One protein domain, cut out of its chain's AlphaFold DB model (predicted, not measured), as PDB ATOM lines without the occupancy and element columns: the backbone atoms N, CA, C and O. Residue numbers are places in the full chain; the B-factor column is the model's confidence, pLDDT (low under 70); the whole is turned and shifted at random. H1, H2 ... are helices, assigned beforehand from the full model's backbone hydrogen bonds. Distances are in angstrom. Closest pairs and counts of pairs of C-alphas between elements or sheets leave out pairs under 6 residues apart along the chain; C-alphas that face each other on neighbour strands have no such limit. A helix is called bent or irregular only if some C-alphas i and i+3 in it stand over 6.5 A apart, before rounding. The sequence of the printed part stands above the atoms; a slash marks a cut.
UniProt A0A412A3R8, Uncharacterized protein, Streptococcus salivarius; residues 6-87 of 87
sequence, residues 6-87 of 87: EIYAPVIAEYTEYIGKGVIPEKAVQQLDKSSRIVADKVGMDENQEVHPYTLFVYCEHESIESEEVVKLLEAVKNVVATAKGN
ATOM      1  N   GLU A   6      25.827  -1.623  21.466       97.38
ATOM      2  CA  GLU A   6      24.428  -1.253  21.233       97.38
ATOM      3  C   GLU A   6      23.621  -2.396  20.601       97.38
ATOM      4  O   GLU A   6      22.425  -2.532  20.856       97.38
ATOM      5  N   ILE A   7      24.284  -3.251  19.818       96.31
ATOM      6  CA  ILE A   7      23.673  -4.393  19.143       96.31
ATOM      7  C   ILE A   7      23.617  -5.614  20.069       96.31
ATOM      8  O   ILE A   7      22.567  -6.253  20.172       96.31
ATOM      9  N   TYR A   8      24.734  -5.981  20.711       97.25
ATOM     10  CA  TYR A   8      24.807  -7.246  21.454       97.25
ATOM     11  C   TYR A   8      24.354  -7.134  22.913       97.25
ATOM     12  O   TYR A   8      23.827  -8.108  23.450       97.25
ATOM     13  N   ALA A   9      24.531  -5.987  23.578       97.62
ATOM     14  CA  ALA A   9      24.293  -5.885  25.020       97.62
ATOM     15  C   ALA A   9      22.831  -6.148  25.426       97.62
ATOM     16  O   ALA A   9      22.636  -6.888  26.390       97.62
ATOM     17  N   PRO A  10      21.803  -5.645  24.707       97.94
ATOM     18  CA  PRO A  10      20.412  -5.964  25.034       97.94
ATOM     19  C   PRO A  10      20.111  -7.463  24.909       97.94
ATOM     20  O   PRO A  10      19.429  -8.035  25.752       97.94
ATOM     21  N   VAL A  11      20.674  -8.115  23.886       98.00
ATOM     22  CA  VAL A  11      20.494  -9.554  23.645       98.00
ATOM     23  C   VAL A  11      21.159 -10.376  24.749       98.00
ATOM     24  O   VAL A  11      20.565 -11.325  25.254       98.00
ATOM     25  N   ILE A  12      22.380 -10.004  25.143       98.06
ATOM     26  CA  ILE A  12      23.109 -10.675  26.224       98.06
ATOM     27  C   ILE A  12      22.396 -10.497  27.567       98.06
ATOM     28  O   ILE A  12      22.307 -11.460  28.321       98.06
ATOM     29  N   ALA A  13      21.852  -9.312  27.857       98.06
ATOM     30  CA  ALA A  13      21.114  -9.076  29.097       98.06
ATOM     31  C   ALA A  13      19.918 -10.033  29.237       98.06
ATOM     32  O   ALA A  13      19.774 -10.693  30.265       98.06
ATOM     33  N   GLU A  14      19.116 -10.173  28.179       97.75
ATOM     34  CA  GLU A  14      17.985 -11.108  28.155       97.75
ATOM     35  C   GLU A  14      18.442 -12.571  28.213       97.75
ATOM     36  O   GLU A  14      17.857 -13.380  28.931       97.75
ATOM     37  N   TYR A  15      19.510 -12.919  27.494       97.88
ATOM     38  CA  TYR A  15      20.107 -14.255  27.537       97.88
ATOM     39  C   TYR A  15      20.517 -14.647  28.962       97.88
ATOM     40  O   TYR A  15      20.121 -15.704  29.452       97.88
ATOM     41  N   THR A  16      21.250 -13.777  29.660       96.62
ATOM     42  CA  THR A  16      21.666 -13.997  31.049       96.62
ATOM     43  C   THR A  16      20.468 -14.068  31.996       96.62
ATOM     44  O   THR A  16      20.429 -14.938  32.867       96.62
ATOM     45  N   GLU A  17      19.465 -13.207  31.813       97.31
ATOM     46  CA  GLU A  17      18.232 -13.238  32.604       97.31
ATOM     47  C   GLU A  17      17.497 -14.580  32.458       97.31
ATOM     48  O   GLU A  17      17.115 -15.192  33.459       97.31
ATOM     49  N   TYR A  18      17.322 -15.075  31.229       97.31
ATOM     50  CA  TYR A  18      16.604 -16.327  30.982       97.31
ATOM     51  C   TYR A  18      17.385 -17.577  31.388       97.31
ATOM     52  O   TYR A  18      16.758 -18.569  31.771       97.31
ATOM     53  N   ILE A  19      18.721 -17.533  31.380       96.31
ATOM     54  CA  ILE A  19      19.541 -18.554  32.050       96.31
ATOM     55  C   ILE A  19      19.266 -18.534  33.555       96.31
ATOM     56  O   ILE A  19      18.977 -19.579  34.133       96.31
ATOM     57  N   GLY A  20      19.300 -17.357  34.188       95.94
ATOM     58  CA  GLY A  20      19.062 -17.215  35.629       95.94
ATOM     59  C   GLY A  20      17.670 -17.676  36.069       95.94
ATOM     60  O   GLY A  20      17.502 -18.190  37.172       95.94
ATOM     61  N   LYS A  21      16.673 -17.551  35.186       95.88
ATOM     62  CA  LYS A  21      15.309 -18.068  35.388       95.88
ATOM     63  C   LYS A  21      15.161 -19.568  35.094       95.88
ATOM     64  O   LYS A  21      14.083 -20.111  35.313       95.88
ATOM     65  N   GLY A  22      16.198 -20.232  34.579       95.25
ATOM     66  CA  GLY A  22      16.155 -21.643  34.179       95.25
ATOM     67  C   GLY A  22      15.296 -21.925  32.940       95.25
ATOM     68  O   GLY A  22      14.943 -23.075  32.695       95.25
ATOM     69  N   VAL A  23      14.941 -20.890  32.171       96.94
ATOM     70  CA  VAL A  23      14.084 -21.009  30.976       96.94
ATOM     71  C   VAL A  23      14.897 -21.476  29.771       96.94
ATOM     72  O   VAL A  23      14.406 -22.249  28.951       96.94
ATOM     73  N   ILE A  24      16.157 -21.043  29.671       96.56
ATOM     74  CA  ILE A  24      17.088 -21.557  28.664       96.56
ATOM     75  C   ILE A  24      17.676 -22.878  29.178       96.56
ATOM     76  O   ILE A  24      18.346 -22.880  30.213       96.56
ATOM     77  N   PRO A  25      17.483 -24.004  28.465       94.88
ATOM     78  CA  PRO A  25      18.054 -25.281  28.871       94.88
ATOM     79  C   PRO A  25      19.583 -25.246  28.855       94.88
ATOM     80  O   PRO A  25      20.183 -24.731  27.912       94.88
ATOM     81  N   GLU A  26      20.219 -25.913  29.818       95.62
ATOM     82  CA  GLU A  26      21.685 -26.012  29.909       95.62
ATOM     83  C   GLU A  26      22.327 -26.507  28.601       95.62
ATOM     84  O   GLU A  26      23.359 -26.001  28.168       95.62
ATOM     85  N   LYS A  27      21.670 -27.439  27.896       95.62
ATOM     86  CA  LYS A  27      22.137 -27.926  26.587       95.62
ATOM     87  C   LYS A  27      22.252 -26.817  25.538       95.62
ATOM     88  O   LYS A  27      23.153 -26.878  24.706       95.62
ATOM     89  N   ALA A  28      21.352 -25.832  25.547       96.06
ATOM     90  CA  ALA A  28      21.407 -24.703  24.620       96.06
ATOM     91  C   ALA A  28      22.567 -23.760  24.975       96.06
ATOM     92  O   ALA A  28      23.284 -23.320  24.078       96.06
ATOM     93  N   VAL A  29      22.805 -23.532  26.272       96.38
ATOM     94  CA  VAL A  29      23.965 -22.769  26.767       96.38
ATOM     95  C   VAL A  29      25.269 -23.421  26.301       96.38
ATOM     96  O   VAL A  29      26.065 -22.791  25.611       96.38
ATOM     97  N   GLN A  30      25.430 -24.725  26.547       96.06
ATOM     98  CA  GLN A  30      26.621 -25.482  26.142       96.06
ATOM     99  C   GLN A  30      26.864 -25.452  24.619       96.06
ATOM    100  O   GLN A  30      28.011 -25.427  24.164       96.06
ATOM    101  N   GLN A  31      25.802 -25.452  23.805       96.62
ATOM    102  CA  GLN A  31      25.920 -25.329  22.346       96.62
ATOM    103  C   GLN A  31      26.405 -23.940  21.915       96.62
ATOM    104  O   GLN A  31      27.236 -23.841  21.003       96.62
ATOM    105  N   LEU A  32      25.916 -22.879  22.560       97.25
ATOM    106  CA  LEU A  32      26.370 -21.512  22.302       97.25
ATOM    107  C   LEU A  32      27.817 -21.307  22.755       97.25
ATOM    108  O   LEU A  32      28.590 -20.707  22.011       97.25
ATOM    109  N   ASP A  33      28.226 -21.869  23.889       95.12
ATOM    110  CA  ASP A  33      29.615 -21.796  24.360       95.12
ATOM    111  C   ASP A  33      30.566 -22.533  23.412       95.12
ATOM    112  O   ASP A  33      31.611 -22.006  23.023       95.12
ATOM    113  N   LYS A  34      30.176 -23.726  22.943       95.25
ATOM    114  CA  LYS A  34      30.941 -24.458  21.923       95.25
ATOM    115  C   LYS A  34      31.071 -23.649  20.632       95.25
ATOM    116  O   LYS A  34      32.153 -23.597  20.052       95.25
ATOM    117  N   SER A  35      29.985 -23.022  20.186       96.44
ATOM    118  CA  SER A  35      29.997 -22.173  18.989       96.44
ATOM    119  C   SER A  35      30.885 -20.945  19.194       96.44
ATOM    120  O   SER A  35      31.669 -20.612  18.312       96.44
ATOM    121  N   SER A  36      30.838 -20.336  20.380       96.56
ATOM    122  CA  SER A  36      31.682 -19.197  20.750       96.56
ATOM    123  C   SER A  36      33.162 -19.560  20.685       96.56
ATOM    124  O   SER A  36      33.931 -18.813  20.101       96.56
ATOM    125  N   ARG A  37      33.562 -20.739  21.177       95.19
ATOM    126  CA  ARG A  37      34.953 -21.225  21.079       95.19
ATOM    127  C   ARG A  37      35.425 -21.404  19.637       95.19
ATOM    128  O   ARG A  37      36.540 -21.023  19.312       95.19
ATOM    129  N   ILE A  38      34.571 -21.943  18.763       95.25
ATOM    130  CA  ILE A  38      34.896 -22.094  17.334       95.25
ATOM    131  C   ILE A  38      35.083 -20.724  16.672       95.25
ATOM    132  O   ILE A  38      35.965 -20.553  15.838       95.25
ATOM    133  N   VAL A  39      34.239 -19.749  17.013       96.25
ATOM    134  CA  VAL A  39      34.357 -18.396  16.458       96.25
ATOM    135  C   VAL A  39      35.569 -17.669  17.040       96.25
ATOM    136  O   VAL A  39      36.278 -17.024  16.278       96.25
ATOM    137  N   ALA A  40      35.845 -17.818  18.336       95.88
ATOM    138  CA  ALA A  40      37.015 -17.265  19.019       95.88
ATOM    139  C   ALA A  40      38.329 -17.673  18.337       95.88
ATOM    140  O   ALA A  40      39.131 -16.802  18.010       95.88
ATOM    141  N   ASP A  41      38.489 -18.964  18.029       95.12
ATOM    142  CA  ASP A  41      39.639 -19.491  17.278       95.12
ATOM    143  C   ASP A  41      39.795 -18.798  15.910       95.12
ATOM    144  O   ASP A  41      40.867 -18.314  15.550       95.12
ATOM    145  N   LYS A  42      38.688 -18.628  15.176       95.06
ATOM    146  CA  LYS A  42      38.692 -17.949  13.869       95.06
ATOM    147  C   LYS A  42      39.064 -16.471  13.934       95.06
ATOM    148  O   LYS A  42      39.627 -15.954  12.973       95.06
ATOM    149  N   VAL A  43      38.704 -15.785  15.018       95.00
ATOM    150  CA  VAL A  43      38.984 -14.351  15.200       95.00
ATOM    151  C   VAL A  43      40.284 -14.095  15.972       95.00
ATOM    152  O   VAL A  43      40.583 -12.949  16.305       95.00
ATOM    153  N   GLY A  44      41.061 -15.148  16.250       94.50
ATOM    154  CA  GLY A  44      42.359 -15.055  16.916       94.50
ATOM    155  C   GLY A  44      42.283 -14.685  18.399       94.50
ATOM    156  O   GLY A  44      43.241 -14.126  18.926       94.50
ATOM    157  N   MET A  45      41.157 -14.956  19.064       94.19
ATOM    158  CA  MET A  45      41.028 -14.776  20.511       94.19
ATOM    159  C   MET A  45      41.794 -15.891  21.244       94.19
ATOM    160  O   MET A  45      41.729 -17.054  20.851       94.19
ATOM    161  N   ASP A  46      42.511 -15.533  22.310       86.88
ATOM    162  CA  ASP A  46      43.335 -16.461  23.098       86.88
ATOM    163  C   ASP A  46      42.499 -17.602  23.710       86.88
ATOM    164  O   ASP A  46      41.516 -17.374  24.418       86.88
ATOM    165  N   GLU A  47      42.934 -18.841  23.473       70.75
ATOM    166  CA  GLU A  47      42.300 -20.072  23.956       70.75
ATOM    167  C   GLU A  47      42.321 -20.231  25.486       70.75
ATOM    168  O   GLU A  47      41.535 -21.005  26.039       70.75
ATOM    169  N   ASN A  48      43.189 -19.488  26.182       78.06
ATOM    170  CA  ASN A  48      43.289 -19.508  27.643       78.06
ATOM    171  C   ASN A  48      42.244 -18.622  28.334       78.06
ATOM    172  O   ASN A  48      42.127 -18.651  29.562       78.06
ATOM    173  N   GLN A  49      41.492 -17.823  27.575       78.62
ATOM    174  CA  GLN A  49      40.418 -16.994  28.112       78.62
ATOM    175  C   GLN A  49      39.108 -17.777  28.219       78.62
ATOM    176  O   GLN A  49      38.826 -18.702  27.458       78.62
ATOM    177  N   GLU A  50      38.264 -17.390  29.172       86.38
ATOM    178  CA  GLU A  50      36.909 -17.923  29.241       86.38
ATOM    179  C   GLU A  50      36.076 -17.382  28.067       86.38
ATOM    180  O   GLU A  50      35.737 -16.196  27.993       86.38
ATOM    181  N   VAL A  51      35.763 -18.269  27.121       91.06
ATOM    182  CA  VAL A  51      35.010 -17.928  25.912       91.06
ATOM    183  C   VAL A  51      33.544 -18.319  26.066       91.06
ATOM    184  O   VAL A  51      33.190 -19.500  26.040       91.06
ATOM    185  N   HIS A  52      32.698 -17.298  26.127       93.19
ATOM    186  CA  HIS A  52      31.243 -17.375  26.033       93.19
ATOM    187  C   HIS A  52      30.748 -16.194  25.168       93.19
ATOM    188  O   HIS A  52      31.524 -15.264  24.916       93.19
ATOM    189  N   PRO A  53      29.476 -16.148  24.723       95.62
ATOM    190  CA  PRO A  53      29.027 -15.146  23.750       95.62
ATOM    191  C   PRO A  53      29.363 -13.694  24.126       95.62
ATOM    192  O   PRO A  53      29.826 -12.931  23.284       95.62
ATOM    193  N   TYR A  54      29.204 -13.318  25.402       95.81
ATOM    194  CA  TYR A  54      29.514 -11.961  25.864       95.81
ATOM    195  C   TYR A  54      30.998 -11.575  25.715       95.81
ATOM    196  O   TYR A  54      31.280 -10.538  25.117       95.81
ATOM    197  N   THR A  55      31.944 -12.382  26.220       95.25
ATOM    198  CA  THR A  55      33.383 -12.071  26.145       95.25
ATOM    199  C   THR A  55      33.859 -11.999  24.705       95.25
ATOM    200  O   THR A  55      34.610 -11.091  24.359       95.25
ATOM    201  N   LEU A  56      33.350 -12.882  23.844       96.38
ATOM    202  CA  LEU A  56      33.663 -12.865  22.421       96.38
ATOM    203  C   LEU A  56      33.155 -11.592  21.722       96.38
ATOM    204  O   LEU A  56      33.901 -10.983  20.962       96.38
ATOM    205  N   PHE A  57      31.916 -11.152  21.976       97.06
ATOM    206  CA  PHE A  57      31.402  -9.925  21.353       97.06
ATOM    207  C   PHE A  57      32.148  -8.673  21.819       97.06
ATOM    208  O   PHE A  57      32.439  -7.808  20.995       97.06
ATOM    209  N   VAL A  58      32.501  -8.602  23.106       96.12
ATOM    210  CA  VAL A  58      33.341  -7.521  23.645       96.12
ATOM    211  C   VAL A  58      34.703  -7.515  22.953       96.12
ATOM    212  O   VAL A  58      35.132  -6.469  22.474       96.12
ATOM    213  N   TYR A  59      35.359  -8.672  22.845       95.69
ATOM    214  CA  TYR A  59      36.637  -8.792  22.143       95.69
ATOM    215  C   TYR A  59      36.539  -8.306  20.689       95.69
ATOM    216  O   TYR A  59      37.316  -7.452  20.271       95.69
ATOM    217  N   CYS A  60      35.541  -8.777  19.935       95.94
ATOM    218  CA  CYS A  60      35.362  -8.370  18.542       95.94
ATOM    219  C   CYS A  60      35.075  -6.871  18.382       95.94
ATOM    220  O   CYS A  60      35.527  -6.277  17.407       95.94
ATOM    221  N   GLU A  61      34.343  -6.253  19.310       96.88
ATOM    222  CA  GLU A  61      34.127  -4.803  19.308       96.88
ATOM    223  C   GLU A  61      35.435  -4.042  19.558       96.88
ATOM    224  O   GLU A  61      35.772  -3.136  18.797       96.88
ATOM    225  N   HIS A  62      36.185  -4.427  20.596       96.12
ATOM    226  CA  HIS A  62      37.443  -3.778  20.972       96.12
ATOM    227  C   HIS A  62      38.492  -3.851  19.857       96.12
ATOM    228  O   HIS A  62      39.118  -2.842  19.536       96.12
ATOM    229  N   GLU A  63      38.627  -5.015  19.228       96.00
ATOM    230  CA  GLU A  63      39.577  -5.251  18.137       96.00
ATOM    231  C   GLU A  63      39.026  -4.830  16.759       96.00
ATOM    232  O   GLU A  63      39.685  -5.021  15.738       96.00
ATOM    233  N   SER A  64      37.822  -4.239  16.702       96.06
ATOM    234  CA  SER A  64      37.159  -3.807  15.458       96.06
ATOM    235  C   SER A  64      37.044  -4.920  14.403       96.06
ATOM    236  O   SER A  64      37.231  -4.698  13.206       96.06
ATOM    237  N   ILE A  65      36.733  -6.139  14.848       95.88
ATOM    238  CA  ILE A  65      36.676  -7.334  14.005       95.88
ATOM    239  C   ILE A  65      35.357  -7.385  13.240       95.88
ATOM    240  O   ILE A  65      34.264  -7.444  13.807       95.88
ATOM    241  N   GLU A  66      35.475  -7.461  11.917       95.50
ATOM    242  CA  GLU A  66      34.371  -7.774  11.021       95.50
ATOM    243  C   GLU A  66      34.377  -9.262  10.668       95.50
ATOM    244  O   GLU A  66      35.229  -9.727   9.917       95.50
ATOM    245  N   SER A  67      33.403 -10.014  11.182       95.44
ATOM    246  CA  SER A  67      33.267 -11.445  10.891       95.44
ATOM    247  C   SER A  67      31.804 -11.844  10.741       95.44
ATOM    248  O   SER A  67      30.966 -11.568  11.603       95.44
ATOM    249  N   GLU A  68      31.497 -12.533   9.642       96.19
ATOM    250  CA  GLU A  68      30.168 -13.092   9.387       96.19
ATOM    251  C   GLU A  68      29.805 -14.163  10.426       96.19
ATOM    252  O   GLU A  68      28.651 -14.284  10.832       96.19
ATOM    253  N   GLU A  69      30.783 -14.923  10.911       96.50
ATOM    254  CA  GLU A  69      30.580 -15.930  11.948       96.50
ATOM    255  C   GLU A  69      30.203 -15.333  13.299       96.50
ATOM    256  O   GLU A  69      29.346 -15.892  13.983       96.50
ATOM    257  N   VAL A  70      30.775 -14.183  13.665       97.00
ATOM    258  CA  VAL A  70      30.375 -13.460  14.881       97.00
ATOM    259  C   VAL A  70      28.925 -12.977  14.742       97.00
ATOM    260  O   VAL A  70      28.143 -13.084  15.688       97.00
ATOM    261  N   VAL A  71      28.520 -12.524  13.547       97.31
ATOM    262  CA  VAL A  71      27.127 -12.122  13.268       97.31
ATOM    263  C   VAL A  71      26.175 -13.312  13.384       97.31
ATOM    264  O   VAL A  71      25.162 -13.216  14.076       97.31
ATOM    265  N   LYS A  72      26.525 -14.459  12.794       97.44
ATOM    266  CA  LYS A  72      25.743 -15.703  12.914       97.44
ATOM    267  C   LYS A  72      25.632 -16.178  14.360       97.44
ATOM    268  O   LYS A  72      24.578 -16.666  14.766       97.44
ATOM    269  N   LEU A  73      26.691 -16.021  15.155       97.94
ATOM    270  CA  LEU A  73      26.645 -16.342  16.577       97.94
ATOM    271  C   LEU A  73      25.663 -15.428  17.319       97.94
ATOM    272  O   LEU A  73      24.851 -15.922  18.098       97.94
ATOM    273  N   LEU A  74      25.675 -14.119  17.051       98.12
ATOM    274  CA  LEU A  74      24.695 -13.194  17.627       98.12
ATOM    275  C   LEU A  74      23.257 -13.581  17.251       98.12
ATOM    276  O   LEU A  74      22.372 -13.549  18.106       98.12
ATOM    277  N   GLU A  75      23.009 -13.959  15.998       98.00
ATOM    278  CA  GLU A  75      21.696 -14.447  15.557       98.00
ATOM    279  C   GLU A  75      21.281 -15.726  16.292       98.00
ATOM    280  O   GLU A  75      20.129 -15.847  16.714       98.00
ATOM    281  N   ALA A  76      22.213 -16.651  16.523       98.12
ATOM    282  CA  ALA A  76      21.948 -17.850  17.310       98.12
ATOM    283  C   ALA A  76      21.538 -17.508  18.752       98.12
ATOM    284  O   ALA A  76      20.548 -18.051  19.248       98.12
ATOM    285  N   VAL A  77      22.228 -16.562  19.404       98.12
ATOM    286  CA  VAL A  77      21.845 -16.087  20.747       98.12
ATOM    287  C   VAL A  77      20.451 -15.451  20.715       98.12
ATOM    288  O   VAL A  77      19.604 -15.799  21.538       98.12
ATOM    289  N   LYS A  78      20.164 -14.581  19.734       97.94
ATOM    290  CA  LYS A  78      18.833 -13.967  19.556       97.94
ATOM    291  C   LYS A  78      17.729 -15.015  19.418       97.94
ATOM    292  O   LYS A  78      16.676 -14.866  20.031       97.94
ATOM    293  N   ASN A  79      17.966 -16.082  18.658       98.00
ATOM    294  CA  ASN A  79      16.990 -17.155  18.456       98.00
ATOM    295  C   ASN A  79      16.722 -17.951  19.738       98.00
ATOM    296  O   ASN A  79      15.570 -18.283  20.032       98.00
ATOM    297  N   VAL A  80      17.765 -18.227  20.524       97.56
ATOM    298  CA  VAL A  80      17.620 -18.878  21.835       97.56
ATOM    299  C   VAL A  80      16.805 -17.996  22.782       97.56
ATOM    300  O   VAL A  80      15.853 -18.474  23.396       97.56
ATOM    301  N   VAL A  81      17.109 -16.699  22.838       97.50
ATOM    302  CA  VAL A  81      16.364 -15.720  23.643       97.50
ATOM    303  C   VAL A  81      14.903 -15.603  23.195       97.50
ATOM    304  O   VAL A  81      14.001 -15.625  24.027       97.50
ATOM    305  N   ALA A  82      14.640 -15.526  21.888       96.31
ATOM    306  CA  ALA A  82      13.283 -15.460  21.348       96.31
ATOM    307  C   ALA A  82      12.465 -16.717  21.679       96.31
ATOM    308  O   ALA A  82      11.284 -16.620  22.008       96.31
ATOM    309  N   THR A  83      13.103 -17.888  21.649       95.19
ATOM    310  CA  THR A  83      12.469 -19.151  22.048       95.19
ATOM    311  C   THR A  83      12.147 -19.158  23.543       95.19
ATOM    312  O   THR A  83      11.060 -19.570  23.931       95.19
ATOM    313  N   ALA A  84      13.054 -18.653  24.383       94.06
ATOM    314  CA  ALA A  84      12.831 -18.524  25.822       94.06
ATOM    315  C   ALA A  84      11.717 -17.521  26.170       94.06
ATOM    316  O   ALA A  84      11.000 -17.728  27.137       94.06
ATOM    317  N   LYS A  85      11.539 -16.463  25.370       90.31
ATOM    318  CA  LYS A  85      10.447 -15.482  25.511       90.31
ATOM    319  C   LYS A  85       9.060 -16.040  25.205       90.31
ATOM    320  O   LYS A  85       8.077 -15.532  25.736       90.31
ATOM    321  N   GLY A  86       8.982 -16.982  24.265       82.81
ATOM    322  CA  GLY A  86       7.724 -17.579  23.810       82.81
ATOM    323  C   GLY A  86       7.241 -18.761  24.653       82.81
ATOM    324  O   GLY A  86       6.125 -19.224  24.421       82.81
ATOM    325  N   ASN A  87       8.069 -19.239  25.588       58.44
ATOM    326  CA  ASN A  87       7.749 -20.270  26.581       58.44
ATOM    327  C   ASN A  87       7.377 -19.630  27.922       58.44
ATOM    328  O   ASN A  87       6.503 -20.204  28.606       58.44
TER     329      ASN A  87
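What this domain is: This is residues 6 to 87 of the 87 residues of an uncharacterized protein of Streptococcus salivarius (UniProt A0A412A3R8). Two long helices, H4 and H2, lie side by side and run opposite ways, and the shorter helices H1 and H3 lie over one side of this pair as a second layer, slanted relative to H4. H1 crosses H4, while H3 packs on both H2 and H4. The printed part has 82 residues with four named helices, H1, H2, H3 and H4 along the chain, and no named strand; its class is all helix. The whole is compact, with a radius of gyration of the C-alphas of 12.3 A, and its outline is rounded, spanning 36 by 25 by 18 A.

Where its parts are: The longest helix is H4, residues 68 to 86, 27.1 A from first to last C-alpha; it begins at C-alpha 68 at (30.168, -13.092, 9.387) and ends at C-alpha 86 at (7.724, -17.579, 23.810). H2 is residues 26 to 42 and measures 24.7 A. H1, residues 6 to 20, measures 22.2 A and begins at C-alpha 6 at (24.428, -1.253, 21.233). H1 is irregular, but only just: C-alphas 7 and 10 are 6.9 A apart. H3, residues 53 to 62, measures 14.4 A.

How they stand to each other: H2, H3 and H4 form a bundle, a group of three helices in which each touches the other two. H4 and H2 touch at a shallow tilt of 12 degrees, opposite ways, with their closest C-alphas, those of Glu 69 and Val 39, 6.4 A apart. H3 touches H2 at a shallow tilt of 28 degrees, the same way; the closest C-alphas are those of Pro 53 and Ser 36, at 5.7 A. H3 and H4 form a helical hairpin at a steep tilt of 40 degrees, opposite ways. H4 touches H3 with residues 70 to 77 alone, and the closest C-alphas, those of Val 70 and Phe 57, are 7.4 A apart. H1 touches H4 at a steep tilt of 46 degrees, the same way, closest at the C-alphas of Tyr 15 and Val 81, 5.6 A apart. With residues 8 to 12 alone, H1 touches H3 at a shallow tilt of 19 degrees, opposite ways; the C-alphas of Ile 12 and Tyr 54 are the closest, at 6.5 A. H1 and H2 are only just apart, their closest C-alphas at 8.0 A. In H2, H3 and H4 every O i to N i+4 pair is within hydrogen-bond range; in H1 9 of 11 are.

The domain as a whole: The two C-alphas farthest apart are those of Gly 44 and Asn 87, at 36.3 A. The printed part has no cut and ends at residue 87, the chain's last residue. The links H1 to H2 and H3 to H4 are tight, with 5 residues each, and H2 to H3 is a short link of 10 residues. The mean pLDDT of the printed part is 94.6, and residue 87 alone is under 70.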